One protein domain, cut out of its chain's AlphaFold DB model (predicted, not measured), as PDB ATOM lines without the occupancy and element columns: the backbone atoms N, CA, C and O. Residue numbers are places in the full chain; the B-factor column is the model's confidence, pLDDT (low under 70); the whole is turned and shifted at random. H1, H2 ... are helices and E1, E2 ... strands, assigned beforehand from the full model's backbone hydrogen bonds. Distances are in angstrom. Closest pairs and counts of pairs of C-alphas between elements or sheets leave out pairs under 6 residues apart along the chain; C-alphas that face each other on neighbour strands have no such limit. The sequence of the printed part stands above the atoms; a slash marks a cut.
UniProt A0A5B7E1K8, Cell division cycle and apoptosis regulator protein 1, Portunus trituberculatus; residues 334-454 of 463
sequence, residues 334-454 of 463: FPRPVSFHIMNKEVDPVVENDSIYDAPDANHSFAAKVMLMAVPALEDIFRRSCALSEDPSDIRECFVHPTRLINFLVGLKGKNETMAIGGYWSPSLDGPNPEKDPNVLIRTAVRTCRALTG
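This is residues 334 to 454 of the 463 residues of the protein "Cell division cycle and apoptosis regulator protein 1" of Portunus trituberculatus (UniProt A0A5B7E1K8). A narrow two-stranded ribbon, E1 and E2 going out and E3 and E6 coming back, makes the long axis; at one end the long helix H4 packs on E1 and E6, with the short H3 beside it, and at the other end is an arm with H1 and H2. The small hairpin E4 and E5 branches off the ribbon between E3 and E6, and residues 334 to 362, with no named element, form a wide loop whose residues 343 to 348 stick out. The printed part has 121 residues, with four named helices and six named strands in the order E1 E2 H1 H2 E3 E4 E5 E6 H3 H4; the strands form three antiparallel pairs, E1 with E6, E2 with E3, and E4 with E5. The class is mixed, helices and strands, with 59 residues in named elements, under half. The whole is loose and elongated, with a radius of gyration of the C-alphas of 19.5 A and spans of 62 by 39 by 26 A.

E1, residues 363 to 370, is 18.0 A long and begins with C-alpha 363 at (-22.220, 56.174, 2.909); E6, residues 421 to 425, is 13.4 A long. E2 is residues 372 to 374, E3 407 to 409, E4 411 to 413 and E5 417 to 419. H1 is residues 378 to 385, 10.6 A long, and H2 is residues 393 to 398, beginning with C-alpha 393 at (8.860, 35.424, -40.300). H3 is residues 427 to 430. H4, residues 438 to 453, is 22.5 A long and ends with C-alpha 453 at (-2.174, 49.371, -0.866).

E1 and E6 are antiparallel at 153 degrees, with N 370 and O 421 2.8 A apart, within hydrogen-bond range. The closest C-alphas of E6 and H4 are those of Gly 422 and Thr 448, 5.0 A; of E1 and H4, Ala 368 and Ala 445, 5.2 A. H3 touches residues 440 to 447 of H4, closest at the C-alphas of Asp 430 and Arg 443, 5.3 A. E1 bends by 69 degrees at residue 366 and runs on into E2 at 15 degrees. E2 and E3 are antiparallel, with N 374 and O 407 at 2.8 A. E3 runs on into E4 at 65 degrees; the hairpin E4 and E5 has N 411 and O 419 at 2.8 A. E5 runs on into E6 at 62 degrees. H1 and H2 are close but not clearly touching, the closest C-alphas being those of Arg 384 and Cys 398, 7.8 A, and only just about perpendicular at 73 degrees. Both are apart from H4. Every O i to N i+4 pair is within hydrogen-bond range in H1 and H4; H2 has 0 of 2, but 3 of 3 O i to N i+3 pairs, and H3 is too short for an O i to N i+4 pair.

The two C-alphas farthest apart are those of Pro 360 and Glu 390, 61.7 A. The printed part has no cut, and no link between named elements is long. Residues 343 to 348 and 389 to 394 stand free. The mean pLDDT of the printed part is 85.6; residues 387, 389 and 395 to 397 are under 70.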
ATOM      1  N   PHE A 334       1.447  56.376 -23.166       76.25
ATOM      2  CA  PHE A 334       2.027  55.498 -22.158       76.25
ATOM      3  C   PHE A 334       2.982  56.303 -21.263       76.25
ATOM      4  O   PHE A 334       3.861  56.990 -21.792       76.25
ATOM      5  N   PRO A 335       2.818  56.246 -19.928       73.00
ATOM      6  CA  PRO A 335       3.725  56.918 -19.010       73.00
ATOM      7  C   PRO A 335       5.115  56.260 -19.043       73.00
ATOM      8  O   PRO A 335       5.357  55.276 -19.745       73.00
ATOM      9  N   ARG A 336       6.040  56.788 -18.230       84.31
ATOM     10  CA  ARG A 336       7.274  56.067 -17.872       84.31
ATOM     11  C   ARG A 336       6.927  54.646 -17.389       84.31
ATOM     12  O   ARG A 336       5.833  54.469 -16.857       84.31
ATOM     13  N   PRO A 337       7.821  53.652 -17.545       88.38
ATOM     14  CA  PRO A 337       7.555  52.300 -17.064       88.38
ATOM     15  C   PRO A 337       7.170  52.308 -15.578       88.38
ATOM     16  O   PRO A 337       7.862  52.914 -14.760       88.38
ATOM     17  N   VAL A 338       6.063  51.641 -15.246       90.12
ATOM     18  CA  VAL A 338       5.534  51.507 -13.880       90.12
ATOM     19  C   VAL A 338       5.427  50.029 -13.539       90.12
ATOM     20  O   VAL A 338       4.749  49.271 -14.235       90.12
ATOM     21  N   SER A 339       6.055  49.637 -12.435       89.69
ATOM     22  CA  SER A 339       5.976  48.302 -11.842       89.69
ATOM     23  C   SER A 339       5.587  48.403 -10.369       89.69
ATOM     24  O   SER A 339       6.113  49.247  -9.649       89.69
ATOM     25  N   PHE A 340       4.709  47.511  -9.913       89.25
ATOM     26  CA  PHE A 340       4.361  47.377  -8.497       89.25
ATOM     27  C   PHE A 340       5.085  46.173  -7.897       89.25
ATOM     28  O   PHE A 340       5.078  45.090  -8.484       89.25
ATOM     29  N   HIS A 341       5.675  46.353  -6.717       87.00
ATOM     30  CA  HIS A 341       6.230  45.260  -5.923       87.00
ATOM     31  C   HIS A 341       5.183  44.824  -4.898       87.00
ATOM     32  O   HIS A 341       4.797  45.604  -4.032       87.00
ATOM     33  N   ILE A 342       4.700  43.589  -5.025       87.19
ATOM     34  CA  ILE A 342       3.709  43.010  -4.116       87.19
ATOM     35  C   ILE A 342       4.468  42.202  -3.065       87.19
ATOM     36  O   ILE A 342       5.080  41.187  -3.393       87.19
ATOM     37  N   MET A 343       4.440  42.665  -1.816       84.00
ATOM     38  CA  MET A 343       5.024  41.941  -0.685       84.00
ATOM     39  C   MET A 343       4.075  40.840  -0.199       84.00
ATOM     40  O   MET A 343       2.862  40.911  -0.406       84.00
ATOM     41  N   ASN A 344       4.622  39.805   0.445       82.00
ATOM     42  CA  ASN A 344       3.805  38.790   1.107       82.00
ATOM     43  C   ASN A 344       3.085  39.412   2.320       82.00
ATOM     44  O   ASN A 344       3.631  40.293   2.977       82.00
ATOM     45  N   LYS A 345       1.884  38.923   2.647       76.88
ATOM     46  CA  LYS A 345       1.056  39.405   3.767       76.88
ATOM     47  C   LYS A 345       1.743  39.267   5.137       76.88
ATOM     48  O   LYS A 345       1.373  39.952   6.080       76.88
ATOM     49  N   GLU A 346       2.703  38.354   5.239       77.69
ATOM     50  CA  GLU A 346       3.499  38.076   6.442       77.69
ATOM     51  C   GLU A 346       4.669  39.057   6.638       77.69
ATOM     52  O   GLU A 346       5.359  38.977   7.648       77.69
ATOM     53  N   VAL A 347       4.923  39.949   5.675       81.88
ATOM     54  CA  VAL A 347       5.956  40.988   5.769       81.88
ATOM     55  C   VAL A 347       5.317  42.264   6.304       81.88
ATOM     56  O   VAL A 347       4.312  42.724   5.757       81.88
ATOM     57  N   ASP A 348       5.915  42.844   7.343       76.75
ATOM     58  CA  ASP A 348       5.453  44.110   7.912       76.75
ATOM     59  C   ASP A 348       5.447  45.236   6.855       76.75
ATOM     60  O   ASP A 348       6.339  45.291   5.996       76.75
ATOM     61  N   PRO A 349       4.458  46.153   6.880       74.94
ATOM     62  CA  PRO A 349       4.407  47.267   5.944       74.94
ATOM     63  C   PRO A 349       5.679  48.123   5.992       74.94
ATOM     64  O   PRO A 349       6.057  48.645   7.034       74.94
ATOM     65  N   VAL A 350       6.304  48.333   4.829       73.56
ATOM     66  CA  VAL A 350       7.506  49.184   4.677       73.56
ATOM     67  C   VAL A 350       7.226  50.654   5.032       73.56
ATOM     68  O   VAL A 350       8.146  51.416   5.316       73.56
ATOM     69  N   VAL A 351       5.954  51.060   4.998       78.69
ATOM     70  CA  VAL A 351       5.474  52.401   5.342       78.69
ATOM     71  C   VAL A 351       4.295  52.250   6.299       78.69
ATOM     72  O   VAL A 351       3.353  51.509   6.002       78.69
ATOM     73  N   GLU A 352       4.337  52.959   7.427       77.25
ATOM     74  CA  GLU A 352       3.235  53.018   8.390       77.25
ATOM     75  C   GLU A 352       1.974  53.607   7.735       77.25
ATOM     76  O   GLU A 352       2.031  54.561   6.949       77.25
ATOM     77  N   ASN A 353       0.817  53.003   8.017       81.00
ATOM     78  CA  ASN A 353      -0.418  53.291   7.298       81.00
ATOM     79  C   ASN A 353      -1.609  53.499   8.238       81.00
ATOM     80  O   ASN A 353      -2.405  52.592   8.465       81.00
ATOM     81  N   ASP A 354      -1.772  54.736   8.699       81.62
ATOM     82  CA  ASP A 354      -2.869  55.148   9.587       81.62
ATOM     83  C   ASP A 354      -4.216  55.363   8.864       81.62
ATOM     84  O   ASP A 354      -5.174  55.873   9.450       81.62
ATOM     85  N   SER A 355      -4.311  55.055   7.563       83.75
ATOM     86  CA  SER A 355      -5.503  55.399   6.782       83.75
ATOM     87  C   SER A 355      -6.652  54.403   6.979       83.75
ATOM     88  O   SER A 355      -6.537  53.201   6.744       83.75
ATOM     89  N   ILE A 356      -7.804  54.930   7.402       85.94
ATOM     90  CA  ILE A 356      -9.002  54.145   7.714       85.94
ATOM     91  C   ILE A 356      -9.701  53.727   6.412       85.94
ATOM     92  O   ILE A 356     -10.207  54.569   5.659       85.94
ATOM     93  N   TYR A 357      -9.751  52.416   6.156       86.81
ATOM     94  CA  TYR A 357     -10.469  51.844   5.012       86.81
ATOM     95  C   TYR A 357     -11.991  51.902   5.202       86.81
ATOM     96  O   TYR A 357     -12.690  52.545   4.415       86.81
ATOM     97  N   ASP A 358     -12.481  51.248   6.257       84.88
ATOM     98  CA  ASP A 358     -13.900  51.126   6.584       84.88
ATOM     99  C   ASP A 358     -14.248  52.131   7.687       84.88
ATOM    100  O   ASP A 358     -13.820  51.990   8.835       84.88
ATOM    101  N   ALA A 359     -14.934  53.207   7.309       85.56
ATOM    102  CA  ALA A 359     -15.285  54.296   8.212       85.56
ATOM    103  C   ALA A 359     -16.678  54.048   8.817       85.56
ATOM    104  O   ALA A 359     -17.587  53.644   8.092       85.56
ATOM    105  N   PRO A 360     -16.905  54.333  10.113       85.25
ATOM    106  CA  PRO A 360     -18.190  54.057  10.767       85.25
ATOM    107  C   PRO A 360     -19.355  54.903  10.222       85.25
ATOM    108  O   PRO A 360     -20.513  54.574  10.463       85.25
ATOM    109  N   ASP A 361     -19.058  55.983   9.494       89.81
ATOM    110  CA  ASP A 361     -20.009  56.868   8.816       89.81
ATOM    111  C   ASP A 361     -20.058  56.655   7.286       89.81
ATOM    112  O   ASP A 361     -20.600  57.498   6.566       89.81
ATOM    113  N   ALA A 362     -19.479  55.561   6.774       87.62
ATOM    114  CA  ALA A 362     -19.406  55.285   5.343       87.62
ATOM    115  C   ALA A 362     -20.798  55.247   4.690       87.62
ATOM    116  O   ALA A 362     -21.696  54.504   5.093       87.62
ATOM    117  N   ASN A 363     -20.968  56.038   3.632       88.38
ATOM    118  CA  ASN A 363     -22.220  56.174   2.909       88.38
ATOM    119  C   ASN A 363     -22.128  55.494   1.535       88.38
ATOM    120  O   ASN A 363     -21.373  55.903   0.652       88.38
ATOM    121  N   HIS A 364     -22.958  54.470   1.334       90.19
ATOM    122  CA  HIS A 364     -22.970  53.661   0.115       90.19
ATOM    123  C   HIS A 364     -23.589  54.352  -1.115       90.19
ATOM    124  O   HIS A 364     -23.530  53.782  -2.205       90.19
ATOM    125  N   SER A 365     -24.145  55.565  -0.989       90.31
ATOM    126  CA  SER A 365     -24.616  56.354  -2.140       90.31
ATOM    127  C   SER A 365     -23.496  56.704  -3.125       90.31
ATOM    128  O   SER A 365     -23.767  56.857  -4.314       90.31
ATOM    129  N   PHE A 366     -22.250  56.813  -2.650       91.69
ATOM    130  CA  PHE A 366     -21.089  57.132  -3.479       91.69
ATOM    131  C   PHE A 366     -19.916  56.199  -3.173       91.69
ATOM    132  O   PHE A 366     -19.617  55.886  -2.022       91.69
ATOM    133  N   ALA A 367     -19.222  55.773  -4.226       92.12
ATOM    134  CA  ALA A 367     -18.014  54.967  -4.131       92.12
ATOM    135  C   ALA A 367     -16.993  55.438  -5.167       92.12
ATOM    136  O   ALA A 367     -17.346  55.699  -6.319       92.12
ATOM    137  N   ALA A 368     -15.728  55.499  -4.764       93.75
ATOM    138  CA  ALA A 368     -14.612  55.841  -5.634       93.75
ATOM    139  C   ALA A 368     -13.706  54.617  -5.802       93.75
ATOM    140  O   ALA A 368     -13.409  53.917  -4.832       93.75
ATOM    141  N   LYS A 369     -13.296  54.330  -7.041       93.19
ATOM    142  CA  LYS A 369     -12.444  53.183  -7.384       93.19
ATOM    143  C   LYS A 369     -11.380  53.592  -8.391       93.19
ATOM    144  O   LYS A 369     -11.672  54.322  -9.335       93.19
ATOM    145  N   VAL A 370     -10.167  53.092  -8.192       93.25
ATOM    146  CA  VAL A 370      -8.980  53.383  -8.999       93.25
ATOM    147  C   VAL A 370      -8.418  52.104  -9.611       93.25
ATOM    148  O   VAL A 370      -8.461  51.028  -9.017       93.25
ATOM    149  N   MET A 371      -7.879  52.232 -10.822       91.50
ATOM    150  CA  MET A 371      -7.214  51.151 -11.547       91.50
ATOM    151  C   MET A 371      -5.751  51.537 -11.738       91.50
ATOM    152  O   MET A 371      -5.418  52.294 -12.649       91.50
ATOM    153  N   LEU A 372      -4.878  51.038 -10.864       91.81
ATOM    154  CA  LEU A 372      -3.448  51.327 -10.936       91.81
ATOM    155  C   LEU A 372      -2.815  50.476 -12.041       91.81
ATOM    156  O   LEU A 372      -2.810  49.249 -11.969       91.81
ATOM    157  N   MET A 373      -2.316  51.130 -13.087       90.75
ATOM    158  CA  MET A 373      -1.812  50.474 -14.291       90.75
ATOM    159  C   MET A 373      -0.293  50.282 -14.221       90.75
ATOM    160  O   MET A 373       0.450  51.246 -14.051       90.75
ATOM    161  N   ALA A 374       0.163  49.043 -14.401       91.19
ATOM    162  CA  ALA A 374       1.566  48.700 -14.595       91.19
ATOM    163  C   ALA A 374       1.840  48.490 -16.090       91.19
ATOM    164  O   ALA A 374       1.139  47.729 -16.767       91.19
ATOM    165  N   VAL A 375       2.868  49.162 -16.601       90.94
ATOM    166  CA  VAL A 375       3.230  49.170 -18.022       90.94
ATOM    167  C   VAL A 375       4.751  49.041 -18.137       90.94
ATOM    168  O   VAL A 375       5.455  49.792 -17.457       90.94
ATOM    169  N   PRO A 376       5.283  48.124 -18.967       88.94
ATOM    170  CA  PRO A 376       6.714  48.065 -19.267       88.94
ATOM    171  C   PRO A 376       7.148  49.274 -20.115       88.94
ATOM    172  O   PRO A 376       6.334  50.121 -20.484       88.94
ATOM    173  N   ALA A 377       8.437  49.378 -20.448       88.38
ATOM    174  CA  ALA A 377       8.897  50.453 -21.322       88.38
ATOM    175  C   ALA A 377       8.196  50.375 -22.690       88.38
ATOM    176  O   ALA A 377       7.963  49.289 -23.220       88.38
ATOM    177  N   LEU A 378       7.886  51.529 -23.290       85.62
ATOM    178  CA  LEU A 378       7.200  51.596 -24.586       85.62
ATOM    179  C   LEU A 378       7.939  50.803 -25.682       85.62
ATOM    180  O   LEU A 378       7.315  50.158 -26.521       85.62
ATOM    181  N   GLU A 379       9.271  50.800 -25.631       85.81
ATOM    182  CA  GLU A 379      10.110  50.009 -26.528       85.81
ATOM    183  C   GLU A 379       9.933  48.491 -26.327       85.81
ATOM    184  O   GLU A 379       9.843  47.760 -27.311       85.81
ATOM    185  N   ASP A 380       9.787  48.008 -25.088       85.38
ATOM    186  CA  ASP A 380       9.489  46.594 -24.814       85.38
ATOM    187  C   ASP A 380       8.101  46.189 -25.310       85.38
ATOM    188  O   ASP A 380       7.920  45.050 -25.745       85.38
ATOM    189  N   ILE A 381       7.122  47.103 -25.274       86.12
ATOM    190  CA  ILE A 381       5.803  46.865 -25.877       86.12
ATOM    191  C   ILE A 381       5.980  46.654 -27.378       86.12
ATOM    192  O   ILE A 381       5.619  45.591 -27.881       86.12
ATOM    193  N   PHE A 382       6.602  47.606 -28.080       85.25
ATOM    194  CA  PHE A 382       6.812  47.504 -29.526       85.25
ATOM    195  C   PHE A 382       7.599  46.248 -29.919       85.25
ATOM    196  O   PHE A 382       7.129  45.502 -30.776       85.25
ATOM    197  N   ARG A 383       8.718  45.947 -29.244       83.88
ATOM    198  CA  ARG A 383       9.527  44.735 -29.484       83.88
ATOM    199  C   ARG A 383       8.746  43.428 -29.279       83.88
ATOM    200  O   ARG A 383       9.075  42.422 -29.899       83.88
ATOM    201  N   ARG A 384       7.735  43.412 -28.400       83.81
ATOM    202  CA  ARG A 384       6.933  42.213 -28.084       83.81
ATOM    203  C   ARG A 384       5.616  42.121 -28.851       83.81
ATOM    204  O   ARG A 384       5.072  41.023 -28.927       83.81
ATOM    205  N   SER A 385       5.088  43.221 -29.392       83.88
ATOM    206  CA  SER A 385       3.785  43.241 -30.077       83.88
ATOM    207  C   SER A 385       3.836  43.568 -31.569       83.88
ATOM    208  O   SER A 385       2.836  43.364 -32.260       83.88
ATOM    209  N   CYS A 386       4.941  44.118 -32.073       78.62
ATOM    210  CA  CYS A 386       5.036  44.634 -33.435       78.62
ATOM    211  C   CYS A 386       6.212  44.015 -34.192       78.62
ATOM    212  O   CYS A 386       7.327  43.955 -33.692       78.62
ATOM    213  N   ALA A 387       5.953  43.621 -35.441       69.75
ATOM    214  CA  ALA A 387       6.990  43.182 -36.360       69.75
ATOM    215  C   ALA A 387       7.710  44.385 -36.972       69.75
ATOM    216  O   ALA A 387       7.062  45.219 -37.613       69.75
ATOM    217  N   LEU A 388       9.034  44.418 -36.883       70.38
ATOM    218  CA  LEU A 388       9.849  45.243 -37.765       70.38
ATOM    219  C   LEU A 388       9.847  44.645 -39.183       70.38
ATOM    220  O   LEU A 388       9.536  43.469 -39.413       70.38
ATOM    221  N   SER A 389      10.176  45.467 -40.179       68.06
ATOM    222  CA  SER A 389      10.321  45.029 -41.576       68.06
ATOM    223  C   SER A 389      11.455  44.020 -41.772       68.06
ATOM    224  O   SER A 389      11.407  43.223 -42.707       68.06
ATOM    225  N   GLU A 390      12.444  44.057 -40.883       70.19
ATOM    226  CA  GLU A 390      13.668  43.251 -40.917       70.19
ATOM    227  C   GLU A 390      13.508  41.899 -40.200       70.19
ATOM    228  O   GLU A 390      14.270  40.971 -40.469       70.19
ATOM    229  N   ASP A 391      12.481  41.747 -39.354       72.81
ATOM    230  CA  ASP A 391      12.291  40.547 -38.536       72.81
ATOM    231  C   ASP A 391      11.970  39.299 -39.383       72.81
ATOM    232  O   ASP A 391      10.999  39.306 -40.164       72.81
ATOM    233  N   PRO A 392      12.705  38.184 -39.174       74.44
ATOM    234  CA  PRO A 392      12.352  36.869 -39.694       74.44
ATOM    235  C   PRO A 392      10.891  36.500 -39.428       74.44
ATOM    236  O   PRO A 392      10.308  36.831 -38.396       74.44
ATOM    237  N   SER A 393      10.284  35.775 -40.372       70.00
ATOM    238  CA  SER A 393       8.860  35.424 -40.300       70.00
ATOM    239  C   SER A 393       8.509  34.578 -39.072       70.00
ATOM    240  O   SER A 393       7.398  34.704 -38.572       70.00
ATOM    241  N   ASP A 394       9.463  33.802 -38.561       73.62
ATOM    242  CA  ASP A 394       9.272  32.876 -37.441       73.62
ATOM    243  C   ASP A 394       9.158  33.613 -36.089       73.62
ATOM    244  O   ASP A 394       8.403  33.197 -35.216       73.62
ATOM    245  N   ILE A 395       9.809  34.779 -35.939       69.81
ATOM    246  CA  ILE A 395       9.683  35.634 -34.739       69.81
ATOM    247  C   ILE A 395       8.251  36.179 -34.607       69.81
ATOM    248  O   ILE A 395       7.769  36.437 -33.504       69.81
ATOM    249  N   ARG A 396       7.524  36.293 -35.728       67.06
ATOM    250  CA  ARG A 396       6.169  36.860 -35.751       67.06
ATOM    251  C   ARG A 396       5.130  35.999 -35.040       67.06
ATOM    252  O   ARG A 396       4.097  36.525 -34.634       67.06
ATOM    253  N   GLU A 397       5.405  34.708 -34.863       69.00
ATOM    254  CA  GLU A 397       4.547  33.792 -34.102       69.00
ATOM    255  C   GLU A 397       4.723  33.953 -32.580       69.00
ATOM    256  O   GLU A 397       3.842  33.566 -31.814       69.00
ATOM    257  N   CYS A 398       5.812  34.589 -32.132       74.81
ATOM    258  CA  CYS A 398       6.065  34.888 -30.722       74.81
ATOM    259  C   CYS A 398       5.419  36.199 -30.239       74.81
ATOM    260  O   CYS A 398       5.472  36.484 -29.040       74.81
ATOM    261  N   PHE A 399       4.827  37.012 -31.126       82.25
ATOM    262  CA  PHE A 399       4.289  38.311 -30.725       82.25
ATOM    263  C   PHE A 399       3.060  38.201 -29.822       82.25
ATOM    264  O   PHE A 399       2.113  37.444 -30.049       82.25
ATOM    265  N   VAL A 400       3.075  39.028 -28.785       84.06
ATOM    266  CA  VAL A 400       2.078  39.076 -27.726       84.06
ATOM    267  C   VAL A 400       1.169  40.277 -27.962       84.06
ATOM    268  O   VAL A 400       1.628  41.404 -28.130       84.06
ATOM    269  N   HIS A 401      -0.146  40.049 -27.953       82.12
ATOM    270  CA  HIS A 401      -1.128  41.125 -28.091       82.12
ATOM    271  C   HIS A 401      -0.943  42.183 -26.978       82.12
ATOM    272  O   HIS A 401      -0.837  41.783 -25.815       82.12
ATOM    273  N   PRO A 402      -0.963  43.503 -27.269       82.62
ATOM    274  CA  PRO A 402      -0.639  44.552 -26.290       82.62
ATOM    275  C   PRO A 402      -1.416  44.484 -24.966       82.62
ATOM    276  O   PRO A 402      -0.874  44.790 -23.910       82.62
ATOM    277  N   THR A 403      -2.664  44.002 -24.985       84.62
ATOM    278  CA  THR A 403      -3.486  43.826 -23.767       84.62
ATOM    279  C   THR A 403      -2.968  42.759 -22.797       84.62
ATOM    280  O   THR A 403      -3.496  42.656 -21.697       84.62
ATOM    281  N   ARG A 404      -1.979  41.942 -23.186       87.94
ATOM    282  CA  ARG A 404      -1.266  41.001 -22.300       87.94
ATOM    283  C   ARG A 404       0.052  41.574 -21.756       87.94
ATOM    284  O   ARG A 404       0.731  40.888 -21.001       87.94
ATOM    285  N   LEU A 405       0.434  42.780 -22.182       87.12
ATOM    286  CA  LEU A 405       1.641  43.490 -21.739       87.12
ATOM    287  C   LEU A 405       1.312  44.616 -20.745       87.12
ATOM    288  O   LEU A 405       2.184  45.041 -19.995       87.12
ATOM    289  N   ILE A 406       0.059  45.080 -20.730       89.38
ATOM    290  CA  ILE A 406      -0.475  46.048 -19.767       89.38
ATOM    291  C   ILE A 406      -1.139  45.271 -18.631       89.38
ATOM    292  O   ILE A 406      -2.059  44.490 -18.872       89.38
ATOM    293  N   ASN A 407      -0.697  45.515 -17.401       90.94
ATOM    294  CA  ASN A 407      -1.238  44.892 -16.198       90.94
ATOM    295  C   ASN A 407      -1.938  45.942 -15.327       90.94
ATOM    296  O   ASN A 407      -1.639  47.132 -15.401       90.94
ATOM    297  N   PHE A 408      -2.849  45.502 -14.462       91.56
ATOM    298  CA  PHE A 408      -3.497  46.362 -13.472       91.56
ATOM    299  C   PHE A 408      -3.373  45.738 -12.088       91.56
ATOM    300  O   PHE A 408      -3.561  44.529 -11.940       91.56
ATOM    301  N   LEU A 409      -3.075  46.555 -11.077       91.50
ATOM    302  CA  LEU A 409      -3.141  46.119  -9.688       91.50
ATOM    303  C   LEU A 409      -4.613  45.943  -9.299       91.50
ATOM    304  O   LEU A 409      -5.436  46.837  -9.505       91.50
ATOM    305  N   VAL A 410      -4.932  44.782  -8.737       90.44
ATOM    306  CA  VAL A 410      -6.268  44.423  -8.257       90.44
ATOM    307  C   VAL A 410      -6.154  43.863  -6.846       90.44
ATOM    308  O   VAL A 410      -5.195  43.163  -6.526       90.44
ATOM    309  N   GLY A 411      -7.143  44.154  -6.005       86.94
ATOM    310  CA  GLY A 411      -7.323  43.441  -4.748       86.94
ATOM    311  C   GLY A 411      -7.830  42.022  -5.004       86.94
ATOM    312  O   GLY A 411      -8.495  41.757  -6.009       86.94
ATOM    313  N   LEU A 412      -7.549  41.110  -4.076       85.38
ATOM    314  CA  LEU A 412      -8.114  39.762  -4.070       85.38
ATOM    315  C   LEU A 412      -9.056  39.618  -2.878       85.38
ATOM    316  O   LEU A 412      -8.664  39.843  -1.733       85.38
ATOM    317  N   LYS A 413     -10.301  39.230  -3.151       80.88
ATOM    318  CA  LYS A 413     -11.307  38.920  -2.139       80.88
ATOM    319  C   LYS A 413     -11.503  37.403  -2.109       80.88
ATOM    320  O   LYS A 413     -11.956  36.781  -3.067       80.88
ATOM    321  N   GLY A 414     -11.094  36.767  -1.014       78.75
ATOM    322  CA  GLY A 414     -11.016  35.304  -0.965       78.75
ATOM    323  C   GLY A 414     -10.002  34.746  -1.975       78.75
ATOM    324  O   GLY A 414      -8.959  35.349  -2.201       78.75
ATOM    325  N   LYS A 415     -10.282  33.571  -2.557       74.50
ATOM    326  CA  LYS A 415      -9.305  32.855  -3.402       74.50
ATOM    327  C   LYS A 415      -9.251  33.333  -4.860       74.50
ATOM    328  O   LYS A 415      -8.159  33.421  -5.406       74.50
ATOM    329  N   ASN A 416     -10.400  33.636  -5.478       75.62
ATOM    330  CA  ASN A 416     -10.501  33.862  -6.932       75.62
ATOM    331  C   ASN A 416     -11.305  35.121  -7.341       75.62
ATOM    332  O   ASN A 416     -11.474  35.348  -8.539       75.62
ATOM    333  N   GLU A 417     -11.841  35.922  -6.411       82.19
ATOM    334  CA  GLU A 417     -12.599  37.133  -6.764       82.19
ATOM    335  C   GLU A 417     -11.642  38.331  -6.861       82.19
ATOM    336  O   GLU A 417     -11.032  38.737  -5.869       82.19
ATOM    337  N   THR A 418     -11.489  38.897  -8.060       84.25
ATOM    338  CA  THR A 418     -10.735  40.139  -8.254       84.25
ATOM    339  C   THR A 418     -11.602  41.342  -7.901       84.25
ATOM    340  O   THR A 418     -12.752  41.460  -8.322       84.25
ATOM    341  N   MET A 419     -11.035  42.264  -7.128       87.25
ATOM    342  CA  MET A 419     -11.697  43.470  -6.647       87.25
ATOM    343  C   MET A 419     -10.921  44.698  -7.126       87.25
ATOM    344  O   MET A 419      -9.705  44.780  -6.964       87.25
ATOM    345  N   ALA A 420     -11.612  45.672  -7.717       88.19
ATOM    346  CA  ALA A 420     -11.003  46.968  -8.016       88.19
ATOM    347  C   ALA A 420     -10.673  47.707  -6.708       88.19
ATOM    348  O   ALA A 420     -11.456  47.656  -5.757       88.19
ATOM    349  N   ILE A 421      -9.528  48.391  -6.670       92.00
ATOM    350  CA  ILE A 421      -9.054  49.124  -5.491       92.00
ATOM    351  C   ILE A 421      -9.952  50.347  -5.283       92.00
ATOM    352  O   ILE A 421     -10.224  51.088  -6.226       92.00
ATOM    353  N   GLY A 422     -10.421  50.559  -4.058       92.56
ATOM    354  CA  GLY A 422     -11.288  51.677  -3.701       92.56
ATOM    355  C   GLY A 422     -12.340  51.287  -2.672       92.56
ATOM    356  O   GLY A 422     -12.333  50.165  -2.169       92.56
ATOM    357  N   GLY A 423     -13.263  52.198  -2.380       92.31
ATOM    358  CA  GLY A 423     -14.273  51.999  -1.343       92.31
ATOM    359  C   GLY A 423     -15.374  53.055  -1.356       92.31
ATOM    360  O   GLY A 423     -15.526  53.815  -2.315       92.31
ATOM    361  N   TYR A 424     -16.164  53.062  -0.287       94.19
ATOM    362  CA  TYR A 424     -17.275  53.991  -0.091       94.19
ATOM    363  C   TYR A 424     -16.806  55.332   0.477       94.19
ATOM    364  O   TYR A 424     -15.790  55.413   1.175       94.19
ATOM    365  N   TRP A 425     -17.563  56.378   0.160       94.69
ATOM    366  CA  TRP A 425     -17.348  57.740   0.643       94.69
ATOM    367  C   TRP A 425     -17.693  57.880   2.135       94.69
ATOM    368  O   TRP A 425     -18.723  57.376   2.583       94.69
ATOM    369  N   SER A 426     -16.855  58.587   2.896       92.88
ATOM    370  CA  SER A 426     -17.084  58.968   4.296       92.88
ATOM    371  C   SER A 426     -17.240  60.494   4.402       92.88
ATOM    372  O   SER A 426     -16.304  61.224   4.057       92.88
ATOM    373  N   PRO A 427     -18.386  61.011   4.888       91.38
ATOM    374  CA  PRO A 427     -18.584  62.447   5.077       91.38
ATOM    375  C   PRO A 427     -17.557  63.102   6.011       91.38
ATOM    376  O   PRO A 427     -17.158  64.240   5.752       91.38
ATOM    377  N   SER A 428     -17.132  62.412   7.078       91.38
ATOM    378  CA  SER A 428     -16.180  62.949   8.060       91.38
ATOM    379  C   SER A 428     -14.730  62.965   7.572       91.38
ATOM    380  O   SER A 428     -14.004  63.905   7.896       91.38
ATOM    381  N   LEU A 429     -14.308  61.967   6.785       89.88
ATOM    382  CA  LEU A 429     -12.917  61.834   6.332       89.88
ATOM    383  C   LEU A 429     -12.661  62.481   4.963       89.88
ATOM    384  O   LEU A 429     -11.620  63.104   4.761       89.88
ATOM    385  N   ASP A 430     -13.596  62.346   4.022       91.06
ATOM    386  CA  ASP A 430     -13.409  62.791   2.633       91.06
ATOM    387  C   ASP A 430     -14.035  64.183   2.375       91.06
ATOM    388  O   ASP A 430     -13.621  64.916   1.465       91.06
ATOM    389  N   GLY A 431     -15.006  64.575   3.208       89.94
ATOM    390  CA  GLY A 431     -15.732  65.848   3.160       89.94
ATOM    391  C   GLY A 431     -17.183  65.724   2.661       89.94
ATOM    392  O   GLY A 431     -17.576  64.684   2.133       89.94
ATOM    393  N   PRO A 432     -18.011  66.774   2.827       91.25
ATOM    394  CA  PRO A 432     -19.437  66.746   2.499       91.25
ATOM    395  C   PRO A 432     -19.741  66.974   1.004       91.25
ATOM    396  O   PRO A 432     -19.026  67.694   0.317       91.25
ATOM    397  N   ASN A 433     -20.901  66.484   0.545       87.44
ATOM    398  CA  ASN A 433     -21.524  66.784  -0.762       87.44
ATOM    399  C   ASN A 433     -20.737  66.355  -2.034       87.44
ATOM    400  O   ASN A 433     -20.453  67.202  -2.891       87.44
ATOM    401  N   PRO A 434     -20.481  65.045  -2.243       89.75
ATOM    402  CA  PRO A 434     -19.777  64.522  -3.425       89.75
ATOM    403  C   PRO A 434     -20.480  64.782  -4.772       89.75
ATOM    404  O   PRO A 434     -19.850  64.667  -5.818       89.75
ATOM    405  N   GLU A 435     -21.767  65.150  -4.776       87.56
ATOM    406  CA  GLU A 435     -22.500  65.538  -5.994       87.56
ATOM    407  C   GLU A 435     -22.034  66.870  -6.595       87.56
ATOM    408  O   GLU A 435     -22.176  67.086  -7.799       87.56
ATOM    409  N   LYS A 436     -21.540  67.786  -5.754       88.62
ATOM    410  CA  LYS A 436     -21.187  69.158  -6.148       88.62
ATOM    411  C   LYS A 436     -19.682  69.371  -6.225       88.62
ATOM    412  O   LYS A 436     -19.232  70.124  -7.082       88.62
ATOM    413  N   ASP A 437     -18.926  68.729  -5.335       90.31
ATOM    414  CA  ASP A 437     -17.470  68.824  -5.302       90.31
ATOM    415  C   ASP A 437     -16.820  67.491  -5.732       90.31
ATOM    416  O   ASP A 437     -16.785  66.542  -4.941       90.31
ATOM    417  N   PRO A 438     -16.256  67.394  -6.956       87.19
ATOM    418  CA  PRO A 438     -15.574  66.181  -7.404       87.19
ATOM    419  C   PRO A 438     -14.319  65.866  -6.572       87.19
ATOM    420  O   PRO A 438     -13.898  64.708  -6.521       87.19
ATOM    421  N   ASN A 439     -13.747  66.849  -5.862       91.12
ATOM    422  CA  ASN A 439     -12.579  66.631  -5.008       91.12
ATOM    423  C   ASN A 439     -12.882  65.701  -3.821       91.12
ATOM    424  O   ASN A 439     -11.972  65.041  -3.320       91.12
ATOM    425  N   VAL A 440     -14.143  65.589  -3.393       93.69
ATOM    426  CA  VAL A 440     -14.565  64.657  -2.332       93.69
ATOM    427  C   VAL A 440     -14.386  63.201  -2.781       93.69
ATOM    428  O   VAL A 440     -13.850  62.377  -2.037       93.69
ATOM    429  N   LEU A 441     -14.751  62.877  -4.025       93.12
ATOM    430  CA  LEU A 441     -14.537  61.539  -4.592       93.12
ATOM    431  C   LEU A 441     -13.051  61.261  -4.854       93.12
ATOM    432  O   LEU A 441     -12.603  60.130  -4.666       93.12
ATOM    433  N   ILE A 442     -12.271  62.289  -5.204       93.88
ATOM    434  CA  ILE A 442     -10.808  62.191  -5.302       93.88
ATOM    435  C   ILE A 442     -10.194  61.867  -3.931       93.88
ATOM    436  O   ILE A 442      -9.431  60.911  -3.822       93.88
ATOM    437  N   ARG A 443     -10.571  62.572  -2.857       93.44
ATOM    438  CA  ARG A 443     -10.112  62.258  -1.486       93.44
ATOM    439  C   ARG A 443     -10.523  60.851  -1.050       93.44
ATOM    440  O   ARG A 443      -9.683  60.120  -0.535       93.44
ATOM    441  N   THR A 444     -11.753  60.442  -1.370       94.31
ATOM    442  CA  THR A 444     -12.237  59.066  -1.152       94.31
ATOM    443  C   THR A 444     -11.326  58.044  -1.842       94.31
ATOM    444  O   THR A 444     -10.934  57.044  -1.237       94.31
ATOM    445  N   ALA A 445     -10.941  58.297  -3.100       94.50
ATOM    446  CA  ALA A 445     -10.014  57.452  -3.847       94.50
ATOM    447  C   ALA A 445      -8.610  57.427  -3.221       94.50
ATOM    448  O   ALA A 445      -8.045  56.346  -3.068       94.50
ATOM    449  N   VAL A 446      -8.067  58.580  -2.813       94.25
ATOM    450  CA  VAL A 446      -6.762  58.686  -2.131       94.25
ATOM    451  C   VAL A 446      -6.769  57.882  -0.825       94.25
ATOM    452  O   VAL A 446      -5.924  57.003  -0.655       94.25
ATOM    453  N   ARG A 447      -7.751  58.111   0.060       93.62
ATOM    454  CA  ARG A 447      -7.891  57.407   1.347       93.62
ATOM    455  C   ARG A 447      -8.016  55.900   1.157       93.62
ATOM    456  O   ARG A 447      -7.266  55.140   1.760       93.62
ATOM    457  N   THR A 448      -8.954  55.455   0.322       93.25
ATOM    458  CA  THR A 448      -9.234  54.019   0.153       93.25
ATOM    459  C   THR A 448      -8.121  53.285  -0.599       93.25
ATOM    460  O   THR A 448      -7.838  52.130  -0.283       93.25
ATOM    461  N   CYS A 449      -7.432  53.944  -1.538       93.25
ATOM    462  CA  CYS A 449      -6.246  53.388  -2.189       93.25
ATOM    463  C   CYS A 449      -5.074  53.254  -1.209       93.25
ATOM    464  O   CYS A 449      -4.489  52.169  -1.120       93.25
ATOM    465  N   ARG A 450      -4.791  54.300  -0.420       91.69
ATOM    466  CA  ARG A 450      -3.752  54.271   0.616       91.69
ATOM    467  C   ARG A 450      -4.043  53.193   1.660       91.69
ATOM    468  O   ARG A 450      -3.154  52.406   1.966       91.69
ATOM    469  N   ALA A 451      -5.289  53.051   2.107       89.94
ATOM    470  CA  ALA A 451      -5.659  52.048   3.106       89.94
ATOM    471  C   ALA A 451      -5.515  50.601   2.593       89.94
ATOM    472  O   ALA A 451      -5.099  49.720   3.340       89.94
ATOM    473  N   LEU A 452      -5.802  50.351   1.309       89.00
ATOM    474  CA  LEU A 452      -5.688  49.015   0.707       89.00
ATOM    475  C   LEU A 452      -4.279  48.647   0.215       89.00
ATOM    476  O   LEU A 452      -3.985  47.460   0.094       89.00
ATOM    477  N   THR A 453      -3.442  49.626  -0.143       88.31
ATOM    478  CA  THR A 453      -2.174  49.371  -0.866       88.31
ATOM    479  C   THR A 453      -0.936  50.034  -0.263       88.31
ATOM    480  O   THR A 453       0.172  49.746  -0.705       88.31
ATOM    481  N   GLY A 454      -1.100  50.953   0.692       88.00
ATOM    482  CA  GLY A 454      -0.034  51.830   1.189       88.00
ATOM    483  C   GLY A 454       0.380  52.949   0.218       88.00
ATOM    484  O   GLY A 454       1.144  53.828   0.603       88.00
TER     485      GLY A 454